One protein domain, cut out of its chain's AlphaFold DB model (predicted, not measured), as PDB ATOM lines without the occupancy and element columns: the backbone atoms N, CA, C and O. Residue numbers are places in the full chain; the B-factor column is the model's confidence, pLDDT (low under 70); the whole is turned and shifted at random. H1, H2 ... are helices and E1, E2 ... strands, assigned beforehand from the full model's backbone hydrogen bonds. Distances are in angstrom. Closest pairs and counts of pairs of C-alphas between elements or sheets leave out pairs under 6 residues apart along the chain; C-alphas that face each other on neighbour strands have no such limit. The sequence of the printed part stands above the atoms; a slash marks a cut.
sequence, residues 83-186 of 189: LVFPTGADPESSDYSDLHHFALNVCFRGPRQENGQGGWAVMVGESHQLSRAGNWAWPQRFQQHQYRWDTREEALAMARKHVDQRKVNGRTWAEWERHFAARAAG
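Overview. This is residues 83 to 186 of the 189 residues of an uncharacterized protein of Curtobacterium sp. MCBD17_040 (UniProt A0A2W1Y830). A small sheet of three strands, E1, E2 and E3, has the helix H3 packed along one of its faces, and beyond one end of this pair H4 runs on as a helical arm whose residues 180 to 184 stick out free. Much of the rest is loop, with residues 92 to 97 also standing free. The printed part has 104 residues, 46 of them in named elements, in the order H1 E1 E2 E3 H2 H3 H4; the class is mixed, and the sheet, in the order E1 - E2 - E3, is antiparallel. It is only just loose, close to compact, with a radius of gyration of the C-alphas of 15.6 A, and its C-alphas span 57 by 24 by 20 A.

Along the chain. Start in the sheet: find C-alpha 104 at (-49.102, -18.646, 32.816), where E1, residues 104 to 108, begins its 13.4 A. E2 is residues 120 to 124, 13.5 A, and E3 is residues 128 to 130. H3, residues 152 to 163, runs 16.0 A from C-alpha 152 at (-62.574, -19.980, 33.064). The short helices are H1, residues 97 to 101, and H2, residues 144 to 147. H4, residues 173 to 184, runs 16.5 A and ends with C-alpha 184 at (-25.543, -28.259, 21.741).

Arrangement. Look first at the meander E1 E2 E3, each strand the antiparallel neighbour of the one before. In the hairpin E1 and E2, N 105 and O 123 are 2.9 A apart, within hydrogen-bond range; in the hairpin E2 and E3, N 124 and O 128 are 2.9 A apart, also within range. H3 on one face of the sheet makes two layers, a helix layer and a strand layer; its height over the sheet is 8.0 A. It lies over E1 and E2, along the strands at 15 degrees to E2 on the local plane; the closest C-alphas of H3 and E2, those of Arg 152 and Trp 120, are 5.8 A apart. H2 is on the sheet, only just over none of its strands, with C-alphas Tyr 147 and Leu 130 of E3, the closest, 5.8 A apart. H1 and H4 are not on the sheet; they are close but not clearly touching, their closest C-alphas, Leu 99 and Trp 173, 7.9 A apart. In H3 and H4 every O i to N i+4 pair is within hydrogen-bond range; H1 has 0 of 1, with 1 of 2 O i to N i+3 pairs, and H2 is too short for an i+4 pair.

Size, cuts and confidence. The C-alphas farthest apart are those of Asn 115 and Gly 186, 57.3 A. The printed part has no cut; the links E1 to E2 and E3 to H2 are long. Look for pLDDT under 70 at residues 93 to 98 and 186.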
ATOM      1  N   LEU A  83     -52.021 -24.251  35.069       89.62
ATOM      2  CA  LEU A  83     -50.832 -23.822  34.345       89.62
ATOM      3  C   LEU A  83     -51.039 -24.020  32.844       89.62
ATOM      4  O   LEU A  83     -51.479 -25.071  32.383       89.62
ATOM      5  N   VAL A  84     -50.728 -22.976  32.089       89.75
ATOM      6  CA  VAL A  84     -50.715 -22.964  30.632       89.75
ATOM      7  C   VAL A  84     -49.263 -22.822  30.213       89.75
ATOM      8  O   VAL A  84     -48.607 -21.852  30.590       89.75
ATOM      9  N   PHE A  85     -48.778 -23.799  29.456       89.81
ATOM     10  CA  PHE A  85     -47.402 -23.867  28.982       89.81
ATOM     11  C   PHE A  85     -47.287 -23.350  27.542       89.81
ATOM     12  O   PHE A  85     -48.284 -23.383  26.811       89.81
ATOM     13  N   PRO A  86     -46.100 -22.864  27.137       88.31
ATOM     14  CA  PRO A  86     -45.808 -22.562  25.743       88.31
ATOM     15  C   PRO A  86     -46.042 -23.761  24.821       88.31
ATOM     16  O   PRO A  86     -45.864 -24.916  25.212       88.31
ATOM     17  N   THR A  87     -46.409 -23.486  23.576       85.25
ATOM     18  CA  THR A  87     -46.582 -24.497  22.534       85.25
ATOM     19  C   THR A  87     -45.272 -25.255  22.302       85.25
ATOM     20  O   THR A  87     -44.223 -24.642  22.124       85.25
ATOM     21  N   GLY A  88     -45.339 -26.590  22.268       78.44
ATOM     22  CA  GLY A  88     -44.179 -27.461  22.034       78.44
ATOM     23  C   GLY A  88     -43.360 -27.784  23.285       78.44
ATOM     24  O   GLY A  88     -42.544 -28.698  23.233       78.44
ATOM     25  N   ALA A  89     -43.615 -27.108  24.409       80.94
ATOM     26  CA  ALA A  89     -42.984 -27.451  25.672       80.94
ATOM     27  C   ALA A  89     -43.537 -28.770  26.231       80.94
ATOM     28  O   ALA A  89     -44.755 -28.958  26.301       80.94
ATOM     29  N   ASP A  90     -42.640 -29.651  26.672       79.19
ATOM     30  CA  ASP A  90     -42.991 -30.839  27.446       79.19
ATOM     31  C   ASP A  90     -42.990 -30.495  28.949       79.19
ATOM     32  O   ASP A  90     -41.920 -30.226  29.506       79.19
ATOM     33  N   PRO A  91     -44.158 -30.471  29.619       73.06
ATOM     34  CA  PRO A  91     -44.252 -30.133  31.037       73.06
ATOM     35  C   PRO A  91     -43.615 -31.179  31.964       73.06
ATOM     36  O   PRO A  91     -43.365 -30.856  33.121       73.06
ATOM     37  N   GLU A  92     -43.343 -32.394  31.477       74.75
ATOM     38  CA  GLU A  92     -42.737 -33.485  32.255       74.75
ATOM     39  C   GLU A  92     -41.220 -33.609  32.023       74.75
ATOM     40  O   GLU A  92     -40.564 -34.490  32.583       74.75
ATOM     41  N   SER A  93     -40.630 -32.732  31.202       68.19
ATOM     42  CA  SER A  93     -39.198 -32.779  30.921       68.19
ATOM     43  C   SER A  93     -38.372 -32.389  32.152       68.19
ATOM     44  O   SER A  93     -38.426 -31.258  32.636       68.19
ATOM     45  N   SER A  94     -37.546 -33.323  32.632       58.03
ATOM     46  CA  SER A  94     -36.638 -33.125  33.772       58.03
ATOM     47  C   SER A  94     -35.547 -32.079  33.525       58.03
ATOM     48  O   SER A  94     -34.987 -31.546  34.480       58.03
ATOM     49  N   ASP A  95     -35.244 -31.789  32.259       58.16
ATOM     50  CA  ASP A  95     -34.103 -30.961  31.861       58.16
ATOM     51  C   ASP A  95     -34.419 -29.457  31.865       58.16
ATOM     52  O   ASP A  95     -33.523 -28.631  31.700       58.16
ATOM     53  N   TYR A  96     -35.683 -29.080  32.091       61.12
ATOM     54  CA  TYR A  96     -36.146 -27.705  31.918       61.12
ATOM     55  C   TYR A  96     -36.936 -27.183  33.122       61.12
ATOM     56  O   TYR A  96     -38.066 -26.711  32.992       61.12
ATOM     57  N   SER A  97     -36.295 -27.166  34.297       64.19
ATOM     58  CA  SER A  97     -36.806 -26.511  35.518       64.19
ATOM     59  C   SER A  97     -37.244 -25.050  35.307       64.19
ATOM     60  O   SER A  97     -38.061 -24.525  36.063       64.19
ATOM     61  N   ASP A  98     -36.744 -24.401  34.254       69.81
ATOM     62  CA  ASP A  98     -37.042 -23.010  33.913       69.81
ATOM     63  C   ASP A  98     -38.348 -22.822  33.124       69.81
ATOM     64  O   ASP A  98     -38.802 -21.686  32.955       69.81
ATOM     65  N   LEU A  99     -38.997 -23.901  32.665       76.75
ATOM     66  CA  LEU A  99     -40.252 -23.827  31.908       76.75
ATOM     67  C   LEU A  99     -41.350 -23.071  32.683       76.75
ATOM     68  O   LEU A  99     -42.160 -22.339  32.105       76.75
ATOM     69  N   HIS A 100     -41.319 -23.156  34.015       80.81
ATOM     70  CA  HIS A 100     -42.218 -22.425  34.907       80.81
ATOM     71  C   HIS A 100     -42.137 -20.898  34.762       80.81
ATOM     72  O   HIS A 100     -43.118 -20.210  35.043       80.81
ATOM     73  N   HIS A 101     -41.013 -20.342  34.293       84.00
ATOM     74  CA  HIS A 101     -40.872 -18.899  34.071       84.00
ATOM     75  C   HIS A 101     -41.640 -18.392  32.840       84.00
ATOM     76  O   HIS A 101     -41.928 -17.191  32.739       84.00
ATOM     77  N   PHE A 102     -41.985 -19.301  31.923       87.38
ATOM     78  CA  PHE A 102     -42.775 -19.019  30.725       87.38
ATOM     79  C   PHE A 102     -44.255 -19.354  30.909       87.38
ATOM     80  O   PHE A 102     -45.097 -18.762  30.236       87.38
ATOM     81  N   ALA A 103     -44.573 -20.269  31.827       89.62
ATOM     82  CA  ALA A 103     -45.939 -20.688  32.093       89.62
ATOM     83  C   ALA A 103     -46.804 -19.547  32.658       89.62
ATOM     84  O   ALA A 103     -46.354 -18.701  33.437       89.62
ATOM     85  N   LEU A 104     -48.083 -19.550  32.282       92.38
ATOM     86  CA  LEU A 104     -49.102 -18.646  32.816       92.38
ATOM     87  C   LEU A 104     -50.065 -19.418  33.709       92.38
ATOM     88  O   LEU A 104     -50.465 -20.529  33.375       92.38
ATOM     89  N   ASN A 105     -50.482 -18.821  34.821       93.44
ATOM     90  CA  ASN A 105     -51.442 -19.442  35.727       93.44
ATOM     91  C   ASN A 105     -52.843 -18.852  35.528       93.44
ATOM     92  O   ASN A 105     -53.025 -17.640  35.623       93.44
ATOM     93  N   VAL A 106     -53.841 -19.698  35.292       94.38
ATOM     94  CA  VAL A 106     -55.255 -19.321  35.264       94.38
ATOM     95  C   VAL A 106     -55.932 -19.799  36.538       94.38
ATOM     96  O   VAL A 106     -56.088 -20.998  36.759       94.38
ATOM     97  N   CYS A 107     -56.367 -18.864  37.379       92.56
ATOM     98  CA  CYS A 107     -56.956 -19.195  38.673       92.56
ATOM     99  C   CYS A 107     -58.158 -18.316  39.014       92.56
ATOM    100  O   CYS A 107     -58.318 -17.203  38.503       92.56
ATOM    101  N   PHE A 108     -58.996 -18.823  39.913       91.56
ATOM    102  CA  PHE A 108     -60.113 -18.069  40.457       91.56
ATOM    103  C   PHE A 108     -59.647 -17.202  41.637       91.56
ATOM    104  O   PHE A 108     -59.112 -17.700  42.625       91.56
ATOM    105  N   ARG A 109     -59.853 -15.884  41.544       88.62
ATOM    106  CA  ARG A 109     -59.455 -14.870  42.543       88.62
ATOM    107  C   ARG A 109     -60.644 -14.311  43.325       88.62
ATOM    108  O   ARG A 109     -60.569 -13.206  43.875       88.62
ATOM    109  N   GLY A 110     -61.743 -15.059  43.339       88.44
ATOM    110  CA  GLY A 110     -63.016 -14.611  43.875       88.44
ATOM    111  C   GLY A 110     -63.755 -13.655  42.932       88.44
ATOM    112  O   GLY A 110     -63.155 -13.096  42.001       88.44
ATOM    113  N   PRO A 111     -65.052 -13.433  43.194       88.50
ATOM    114  CA  PRO A 111     -65.854 -12.477  42.444       88.50
ATOM    115  C   PRO A 111     -65.246 -11.073  42.490       88.50
ATOM    116  O   PRO A 111     -64.565 -10.696  43.450       88.50
ATOM    117  N   ARG A 112     -65.478 -10.286  41.434       86.94
ATOM    118  CA  ARG A 112     -65.044  -8.884  41.399       86.94
ATOM    119  C   ARG A 112     -65.724  -8.091  42.510       86.94
ATOM    120  O   ARG A 112     -66.929  -8.215  42.710       86.94
ATOM    121  N   GLN A 113     -64.974  -7.218  43.180       82.00
ATOM    122  CA  GLN A 113     -65.526  -6.366  44.243       82.00
ATOM    123  C   GLN A 113     -66.531  -5.333  43.716       82.00
ATOM    124  O   GLN A 113     -67.408  -4.905  44.453       82.00
ATOM    125  N   GLU A 114     -66.411  -4.947  42.446       79.12
ATOM    126  CA  GLU A 114     -67.243  -3.916  41.818       79.12
ATOM    127  C   GLU A 114     -68.695  -4.365  41.601       79.12
ATOM    128  O   GLU A 114     -69.615  -3.574  41.782       79.12
ATOM    129  N   ASN A 115     -68.906  -5.619  41.186       80.19
ATOM    130  CA  ASN A 115     -70.221  -6.108  40.758       80.19
ATOM    131  C   ASN A 115     -70.552  -7.542  41.200       80.19
ATOM    132  O   ASN A 115     -71.589  -8.071  40.811       80.19
ATOM    133  N   GLY A 116     -69.682  -8.194  41.977       81.50
ATOM    134  CA  GLY A 116     -69.898  -9.556  42.468       81.50
ATOM    135  C   GLY A 116     -69.825 -10.653  41.397       81.50
ATOM    136  O   GLY A 116     -70.096 -11.808  41.708       81.50
ATOM    137  N   GLN A 117     -69.464 -10.326  40.152       82.50
ATOM    138  CA  GLN A 117     -69.447 -11.268  39.027       82.50
ATOM    139  C   GLN A 117     -68.029 -11.710  38.637       82.50
ATOM    140  O   GLN A 117     -67.039 -11.035  38.946       82.50
ATOM    141  N   GLY A 118     -67.951 -12.820  37.897       80.50
ATOM    142  CA  GLY A 118     -66.717 -13.361  37.331       80.50
ATOM    143  C   GLY A 118     -65.698 -13.767  38.389       80.50
ATOM    144  O   GLY A 118     -66.061 -14.147  39.500       80.50
ATOM    145  N   GLY A 119     -64.411 -13.682  38.047       87.81
ATOM    146  CA  GLY A 119     -63.335 -13.859  39.028       87.81
ATOM    147  C   GLY A 119     -62.115 -14.627  38.544       87.81
ATOM    148  O   GLY A 119     -61.187 -14.826  39.324       87.81
ATOM    149  N   TRP A 120     -62.087 -15.042  37.280       94.00
ATOM    150  CA  TRP A 120     -60.947 -15.740  36.694       94.00
ATOM    151  C   TRP A 120     -59.870 -14.754  36.273       94.00
ATOM    152  O   TRP A 120     -60.181 -13.777  35.603       94.00
ATOM    153  N   ALA A 121     -58.618 -14.998  36.647       94.69
ATOM    154  CA  ALA A 121     -57.484 -14.158  36.284       94.69
ATOM    155  C   ALA A 121     -56.374 -15.001  35.653       94.69
ATOM    156  O   ALA A 121     -56.116 -16.125  36.086       94.69
ATOM    157  N   VAL A 122     -55.699 -14.423  34.662       95.88
ATOM    158  CA  VAL A 122     -54.456 -14.950  34.089       95.88
ATOM    159  C   VAL A 122     -53.300 -14.232  34.773       95.88
ATOM    160  O   VAL A 122     -53.274 -13.000  34.802       95.88
ATOM    161  N   MET A 123     -52.364 -14.984  35.341       94.31
ATOM    162  CA  MET A 123     -51.328 -14.459  36.225       94.31
ATOM    163  C   MET A 123     -49.931 -14.958  35.868       94.31
ATOM    164  O   MET A 123     -49.754 -16.063  35.356       94.31
ATOM    165  N   VAL A 124     -48.944 -14.144  36.233       88.62
ATOM    166  CA  VAL A 124     -47.535 -14.523  36.365       88.62
ATOM    167  C   VAL A 124     -47.125 -14.271  37.813       88.62
ATOM    168  O   VAL A 124     -47.313 -13.169  38.337       88.62
ATOM    169  N   GLY A 125     -46.577 -15.291  38.474       81.44
ATOM    170  CA  GLY A 125     -46.328 -15.246  39.915       81.44
ATOM    171  C   GLY A 125     -47.625 -15.092  40.720       81.44
ATOM    172  O   GLY A 125     -48.690 -15.549  40.310       81.44
ATOM    173  N   GLU A 126     -47.547 -14.440  41.880       77.94
ATOM    174  CA  GLU A 126     -48.650 -14.449  42.853       77.94
ATOM    175  C   GLU A 126     -49.748 -13.406  42.600       77.94
ATOM    176  O   GLU A 126     -50.872 -13.562  43.086       77.94
ATOM    177  N   SER A 127     -49.435 -12.304  41.907       81.38
ATOM    178  CA  SER A 127     -50.341 -11.141  41.832       81.38
ATOM    179  C   SER A 127     -50.302 -10.337  40.530       81.38
ATOM    180  O   SER A 127     -51.173  -9.483  40.342       81.38
ATOM    181  N   HIS A 128     -49.339 -10.570  39.634       91.81
ATOM    182  CA  HIS A 128     -49.236  -9.827  38.376       91.81
ATOM    183  C   HIS A 128     -50.211 -10.409  37.352       91.81
ATOM    184  O   HIS A 128     -50.103 -11.582  37.001       91.81
ATOM    185  N   GLN A 129     -51.185  -9.615  36.910       94.75
ATOM    186  CA  GLN A 129     -52.319 -10.085  36.114       94.75
ATOM    187  C   GLN A 129     -52.271  -9.528  34.695       94.75
ATOM    188  O   GLN A 129     -51.885  -8.377  34.481       94.75
ATOM    189  N   LEU A 130     -52.705 -10.344  33.739       96.06
ATOM    190  CA  LEU A 130     -52.918  -9.932  32.359       96.06
ATOM    191  C   LEU A 130     -54.259  -9.207  32.249       96.06
ATOM    192  O   LEU A 130     -55.292  -9.722  32.673       96.06
ATOM    193  N   SER A 131     -54.255  -8.024  31.652       95.38
ATOM    194  CA  SER A 131     -55.475  -7.321  31.288       95.38
ATOM    195  C   SER A 131     -56.045  -7.854  29.978       95.38
ATOM    196  O   SER A 131     -55.335  -8.391  29.126       95.38
ATOM    197  N   ARG A 132     -57.335  -7.614  29.750       93.50
ATOM    198  CA  ARG A 132     -58.009  -7.866  28.468       93.50
ATOM    199  C   ARG A 132     -57.355  -7.124  27.295       93.50
ATOM    200  O   ARG A 132     -57.483  -7.573  26.161       93.50
ATOM    201  N   ALA A 133     -56.644  -6.026  27.561       92.50
ATOM    202  CA  ALA A 133     -55.896  -5.261  26.564       92.50
ATOM    203  C   ALA A 133     -54.487  -5.826  26.279       92.50
ATOM    204  O   ALA A 133     -53.774  -5.265  25.454       92.50
ATOM    205  N   GLY A 134     -54.071  -6.907  26.950       91.50
ATOM    206  CA  GLY A 134     -52.750  -7.520  26.769       91.50
ATOM    207  C   GLY A 134     -51.643  -6.927  27.648       91.50
ATOM    208  O   GLY A 134     -50.477  -7.277  27.488       91.50
ATOM    209  N   ASN A 135     -51.987  -6.043  28.589       92.75
ATOM    210  CA  ASN A 135     -51.019  -5.404  29.485       92.75
ATOM    211  C   ASN A 135     -50.908  -6.157  30.808       92.75
ATOM    212  O   ASN A 135     -51.920  -6.587  31.359       92.75
ATOM    213  N   TRP A 136     -49.701  -6.246  31.356       93.12
ATOM    214  CA  TRP A 136     -49.467  -6.853  32.662       93.12
ATOM    215  C   TRP A 136     -49.369  -5.785  33.750       93.12
ATOM    216  O   TRP A 136     -48.620  -4.822  33.587       93.12
ATOM    217  N   ALA A 137     -50.121  -5.941  34.841       93.75
ATOM    218  CA  ALA A 137     -50.057  -5.026  35.981       93.75
ATOM    219  C   ALA A 137     -50.598  -5.655  37.274       93.75
ATOM    220  O   ALA A 137     -51.123  -6.772  37.288       93.75
ATOM    221  N   TRP A 138     -50.507  -4.905  38.373       91.62
ATOM    222  CA  TRP A 138     -51.226  -5.186  39.617       91.62
ATOM    223  C   TRP A 138     -52.543  -4.400  39.638       91.62
ATOM    224  O   TRP A 138     -52.519  -3.186  39.862       91.62
ATOM    225  N   PRO A 139     -53.696  -5.042  39.388       88.81
ATOM    226  CA  PRO A 139     -54.956  -4.321  39.288       88.81
ATOM    227  C   PRO A 139     -55.375  -3.722  40.625       88.81
ATOM    228  O   PRO A 139     -55.407  -4.404  41.653       88.81
ATOM    229  N   GLN A 140     -55.779  -2.453  40.592       87.75
ATOM    230  CA  GLN A 140     -56.445  -1.820  41.727       87.75
ATOM    231  C   GLN A 140     -57.880  -2.349  41.876       87.75
ATOM    232  O   GLN A 140     -58.447  -2.938  40.953       87.75
ATOM    233  N   ARG A 141     -58.491  -2.136  43.049       82.69
ATOM    234  CA  ARG A 141     -59.814  -2.699  43.393       82.69
ATOM    235  C   ARG A 141     -60.920  -2.364  42.382       82.69
ATOM    236  O   ARG A 141     -61.792  -3.196  42.185       82.69
ATOM    237  N   PHE A 142     -60.852  -1.191  41.754       83.94
ATOM    238  CA  PHE A 142     -61.828  -0.668  40.786       83.94
ATOM    239  C   PHE A 142     -61.473  -0.953  39.313       83.94
ATOM    240  O   PHE A 142     -62.136  -0.456  38.404       83.94
ATOM    241  N   GLN A 143     -60.394  -1.698  39.062       89.19
ATOM    242  CA  GLN A 143     -59.971  -2.101  37.717       89.19
ATOM    243  C   GLN A 143     -60.140  -3.602  37.493       89.19
ATOM    244  O   GLN A 143     -59.714  -4.118  36.463       89.19
ATOM    245  N   GLN A 144     -60.736  -4.338  38.432       90.44
ATOM    246  CA  GLN A 144     -60.749  -5.800  38.393       90.44
ATOM    247  C   GLN A 144     -61.476  -6.332  37.156       90.44
ATOM    248  O   GLN A 144     -61.075  -7.364  36.624       90.44
ATOM    249  N   HIS A 145     -62.482  -5.623  36.639       90.62
ATOM    250  CA  HIS A 145     -63.154  -5.973  35.379       90.62
ATOM    251  C   HIS A 145     -62.209  -6.032  34.166       90.62
ATOM    252  O   HIS A 145     -62.437  -6.819  33.247       90.62
ATOM    253  N   GLN A 146     -61.123  -5.252  34.170       93.81
ATOM    254  CA  GLN A 146     -60.153  -5.218  33.070       93.81
ATOM    255  C   GLN A 146     -59.189  -6.406  33.097       93.81
ATOM    256  O   GLN A 146     -58.607  -6.723  32.066       93.81
ATOM    257  N   TYR A 147     -59.020  -7.056  34.250       94.62
ATOM    258  CA  TYR A 147     -58.044  -8.134  34.471       94.62
ATOM    259  C   TYR A 147     -58.699  -9.473  34.817       94.62
ATOM    260  O   TYR A 147     -58.008 -10.476  34.980       94.62
ATOM    261  N   ARG A 148     -60.031  -9.492  34.961       93.50
ATOM    262  CA  ARG A 148     -60.788 -10.690  35.311       93.50
ATOM    263  C   ARG A 148     -61.860 -11.017  34.284       93.50
ATOM    264  O   ARG A 148     -62.640 -10.157  33.858       93.50
ATOM    265  N   TRP A 149     -61.918 -12.294  33.947       94.25
ATOM    266  CA  TRP A 149     -62.898 -12.886  33.055       94.25
ATOM    267  C   TRP A 149     -64.081 -13.449  33.825       94.25
ATOM    268  O   TRP A 149     -63.994 -13.749  35.026       94.25
ATOM    269  N   ASP A 150     -65.200 -13.535  33.116       92.12
ATOM    270  CA  ASP A 150     -66.442 -14.044  33.681       92.12
ATOM    271  C   ASP A 150     -66.406 -15.572  33.754       92.12
ATOM    272  O   ASP A 150     -66.862 -16.148  34.740       92.12
ATOM    273  N   THR A 151     -65.761 -16.213  32.775       91.62
ATOM    274  CA  THR A 151     -65.613 -17.670  32.682       91.62
ATOM    275  C   THR A 151     -64.146 -18.105  32.703       91.62
ATOM    276  O   THR A 151     -63.230 -17.327  32.409       91.62
ATOM    277  N   ARG A 152     -63.913 -19.374  33.060       92.06
ATOM    278  CA  ARG A 152     -62.574 -19.980  33.064       92.06
ATOM    279  C   ARG A 152     -62.041 -20.120  31.645       92.06
ATOM    280  O   ARG A 152     -60.860 -19.901  31.397       92.06
ATOM    281  N   GLU A 153     -62.914 -20.479  30.719       92.94
ATOM    282  CA  GLU A 153     -62.615 -20.775  29.325       92.94
ATOM    283  C   GLU A 153     -62.112 -19.525  28.599       92.94
ATOM    284  O   GLU A 153     -61.122 -19.595  27.871       92.94
ATOM    285  N   GLU A 154     -62.719 -18.364  28.862       93.69
ATOM    286  CA  GLU A 154     -62.234 -17.080  28.352       93.69
ATOM    287  C   GLU A 154     -60.831 -16.748  28.871       93.69
ATOM    288  O   GLU A 154     -59.958 -16.342  28.096       93.69
ATOM    289  N   ALA A 155     -60.587 -16.951  30.170       94.62
ATOM    290  CA  ALA A 155     -59.271 -16.730  30.759       94.62
ATOM    291  C   ALA A 155     -58.223 -17.697  30.176       94.62
ATOM    292  O   ALA A 155     -57.117 -17.277  29.844       94.62
ATOM    293  N   LEU A 156     -58.574 -18.974  29.981       94.25
ATOM    294  CA  LEU A 156     -57.703 -19.966  29.344       94.25
ATOM    295  C   LEU A 156     -57.392 -19.609  27.890       94.25
ATOM    296  O   LEU A 156     -56.238 -19.705  27.476       94.25
ATOM    297  N   ALA A 157     -58.386 -19.169  27.118       93.00
ATOM    298  CA  ALA A 157     -58.175 -18.712  25.747       93.00
ATOM    299  C   ALA A 157     -57.207 -17.519  25.701       93.00
ATOM    300  O   ALA A 157     -56.292 -17.482  24.875       93.00
ATOM    301  N   MET A 158     -57.352 -16.577  26.637       94.56
ATOM    302  CA  MET A 158     -56.443 -15.438  26.756       94.56
ATOM    303  C   MET A 158     -55.032 -15.839  27.176       94.56
ATOM    304  O   MET A 158     -54.071 -15.333  26.593       94.56
ATOM    305  N   ALA A 159     -54.889 -16.768  28.123       94.62
ATOM    306  CA  ALA A 159     -53.594 -17.308  28.521       94.62
ATOM    307  C   ALA A 159     -52.890 -17.998  27.344       94.62
ATOM    308  O   ALA A 159     -51.744 -17.671  27.045       94.62
ATOM    309  N   ARG A 160     -53.595 -18.864  26.606       93.50
ATOM    310  CA  ARG A 160     -53.058 -19.552  25.416       93.50
ATOM    311  C   ARG A 160     -52.587 -18.581  24.336       93.50
ATOM    312  O   ARG A 160     -51.572 -18.820  23.703       93.50
ATOM    313  N   LYS A 161     -53.281 -17.455  24.157       92.69
ATOM    314  CA  LYS A 161     -52.868 -16.418  23.199       92.69
ATOM    315  C   LYS A 161     -51.553 -15.721  23.586       92.69
ATOM    316  O   LYS A 161     -50.861 -15.222  22.702       92.69
ATOM    317  N   HIS A 162     -51.225 -15.650  24.877       92.94
ATOM    318  CA  HIS A 162     -50.103 -14.843  25.379       92.94
ATOM    319  C   HIS A 162     -48.906 -15.660  25.866       92.94
ATOM    320  O   HIS A 162     -47.807 -15.111  25.926       92.94
ATOM    321  N   VAL A 163     -49.092 -16.937  26.212       92.38
ATOM    322  CA  VAL A 163     -48.032 -17.778  26.790       92.38
ATOM    323  C   VAL A 163     -46.801 -17.861  25.879       92.38
ATOM    324  O   VAL A 163     -45.685 -17.657  26.344       92.38
ATOM    325  N   ASP A 164     -46.998 -17.993  24.565       89.06
ATOM    326  CA  ASP A 164     -45.903 -18.087  23.584       89.06
ATOM    327  C   ASP A 164     -45.140 -16.766  23.391       89.06
ATOM    328  O   ASP A 164     -43.991 -16.745  22.950       89.06
ATOM    329  N   GLN A 165     -45.765 -15.642  23.741       90.25
ATOM    330  CA  GLN A 165     -45.175 -14.306  23.634       90.25
ATOM    331  C   GLN A 165     -44.439 -13.892  24.914       90.25
ATOM    332  O   GLN A 165     -43.799 -12.835  24.956       90.25
ATOM    333  N   ARG A 166     -44.523 -14.700  25.976       88.81
ATOM    334  CA  ARG A 166     -43.866 -14.428  27.250       88.81
ATOM    335  C   ARG A 166     -42.351 -14.475  27.070       88.81
ATOM    336  O   ARG A 166     -41.791 -15.475  26.637       88.81
ATOM    337  N   LYS A 167     -41.687 -13.382  27.455       88.62
ATOM    338  CA  LYS A 167     -40.227 -13.260  27.391       88.62
ATOM    339  C   LYS A 167     -39.569 -13.381  28.761       88.62
ATOM    340  O   LYS A 167     -39.858 -12.584  29.653       88.62
ATOM    341  N   VAL A 168     -38.623 -14.298  28.905       84.69
ATOM    342  CA  VAL A 168     -37.736 -14.409  30.071       84.69
ATOM    343  C   VAL A 168     -36.331 -14.049  29.603       84.69
ATOM    344  O   VAL A 168     -35.834 -14.610  28.629       84.69
ATOM    345  N   ASN A 169     -35.717 -13.051  30.243       87.25
ATOM    346  CA  ASN A 169     -34.428 -12.484  29.821       87.25
ATOM    347  C   ASN A 169     -34.402 -12.087  28.330       87.25
ATOM    348  O   ASN A 169     -33.449 -12.357  27.603       87.25
ATOM    349  N   GLY A 170     -35.494 -11.468  27.865       88.62
ATOM    350  CA  GLY A 170     -35.634 -10.964  26.497       88.62
ATOM    351  C   GLY A 170     -35.986 -12.009  25.432       88.62
ATOM    352  O   GLY A 170     -36.255 -11.605  24.302       88.62
ATOM    353  N   ARG A 171     -36.049 -13.302  25.784       89.75
ATOM    354  CA  ARG A 171     -36.313 -14.410  24.852       89.75
ATOM    355  C   ARG A 171     -37.617 -15.143  25.160       89.75
ATOM    356  O   ARG A 171     -37.950 -15.305  26.331       89.75
ATOM    357  N   THR A 172     -38.346 -15.583  24.140       91.31
ATOM    358  CA  THR A 172     -39.484 -16.515  24.269       91.31
ATOM    359  C   THR A 172     -39.013 -17.956  24.479       91.31
ATOM    360  O   THR A 172     -37.826 -18.248  24.334       91.31
ATOM    361  N   TRP A 173     -39.935 -18.874  24.794       87.44
ATOM    362  CA  TRP A 173     -39.617 -20.303  24.913       87.44
ATOM    363  C   TRP A 173     -38.979 -20.860  23.630       87.44
ATOM    364  O   TRP A 173     -37.862 -21.362  23.661       87.44
ATOM    365  N   ALA A 174     -39.612 -20.631  22.476       87.06
ATOM    366  CA  ALA A 174     -39.086 -21.059  21.178       87.06
ATOM    367  C   ALA A 174     -37.732 -20.405  20.809       87.06
ATOM    368  O   ALA A 174     -36.976 -20.914  19.982       87.06
ATOM    369  N   GLU A 175     -37.412 -19.233  21.361       89.31
ATOM    370  CA  GLU A 175     -36.086 -18.614  21.213       89.31
ATOM    371  C   GLU A 175     -35.039 -19.286  22.106       89.31
ATOM    372  O   GLU A 175     -33.899 -19.457  21.675       89.31
ATOM    373  N   TRP A 176     -35.421 -19.698  23.314       86.69
ATOM    374  CA  TRP A 176     -34.568 -20.478  24.205       86.69
ATOM    375  C   TRP A 176     -34.276 -21.870  23.661       86.69
ATOM    376  O   TRP A 176     -33.111 -22.253  23.621       86.69
ATOM    377  N   GLU A 177     -35.285 -22.581  23.155       86.50
ATOM    378  CA  GLU A 177     -35.088 -23.882  22.505       86.50
ATOM    379  C   GLU A 177     -34.084 -23.781  21.353       86.50
ATOM    380  O   GLU A 177     -33.157 -24.584  21.252       86.50
ATOM    381  N   ARG A 178     -34.196 -22.734  20.525       87.81
ATOM    382  CA  ARG A 178     -33.228 -22.474  19.451       87.81
ATOM    383  C   ARG A 178     -31.829 -22.166  19.978       87.81
ATOM    384  O   ARG A 178     -30.855 -22.649  19.406       87.81
ATOM    385  N   HIS A 179     -31.712 -21.375  21.041       83.94
ATOM    386  CA  HIS A 179     -30.420 -21.052  21.647       83.94
ATOM    387  C   HIS A 179     -29.737 -22.295  22.234       83.94
ATOM    388  O   HIS A 179     -28.554 -22.517  21.985       83.94
ATOM    389  N   PHE A 180     -30.476 -23.147  22.947       82.00
ATOM    390  CA  PHE A 180     -29.936 -24.393  23.490       82.00
ATOM    391  C   PHE A 180     -29.566 -25.393  22.397       82.00
ATOM    392  O   PHE A 180     -28.482 -25.971  22.453       82.00
ATOM    393  N   ALA A 181     -30.399 -25.534  21.363       83.94
ATOM    394  CA  ALA A 181     -30.069 -26.360  20.205       83.94
ATOM    395  C   ALA A 181     -28.784 -25.877  19.506       83.94
ATOM    396  O   ALA A 181     -27.929 -26.690  19.158       83.94
ATOM    397  N   ALA A 182     -28.598 -24.559  19.357       82.38
ATOM    398  CA  ALA A 182     -27.386 -23.980  18.773       82.38
ATOM    399  C   ALA A 182     -26.132 -24.226  19.631       82.38
ATOM    400  O   ALA A 182     -25.073 -24.554  19.091       82.38
ATOM    401  N   ARG A 183     -26.255 -24.126  20.962       78.38
ATOM    402  CA  ARG A 183     -25.172 -24.448  21.907       78.38
ATOM    403  C   ARG A 183     -24.791 -25.923  21.864       78.38
ATOM    404  O   ARG A 183     -23.607 -26.237  21.815       78.38
ATOM    405  N   ALA A 184     -25.775 -26.819  21.838       78.06
ATOM    406  CA  ALA A 184     -25.543 -28.259  21.741       78.06
ATOM    407  C   ALA A 184     -24.876 -28.656  20.411       78.06
ATOM    408  O   ALA A 184     -24.049 -29.561  20.380       78.06
ATOM    409  N   ALA A 185     -25.190 -27.944  19.325       77.06
ATOM    410  CA  ALA A 185     -24.573 -28.137  18.014       77.06
ATOM    411  C   ALA A 185     -23.157 -27.530  17.881       77.06
ATOM    412  O   ALA A 185     -22.543 -27.671  16.825       77.06
ATOM    413  N   GLY A 186     -22.627 -26.868  18.920       66.31
ATOM    414  CA  GLY A 186     -21.279 -26.283  18.912       66.31
ATOM    415  C   GLY A 186     -21.137 -24.994  18.093       66.31
ATOM    416  O   GLY A 186     -20.025 -24.643  17.711       66.31
TER     417      GLY A 186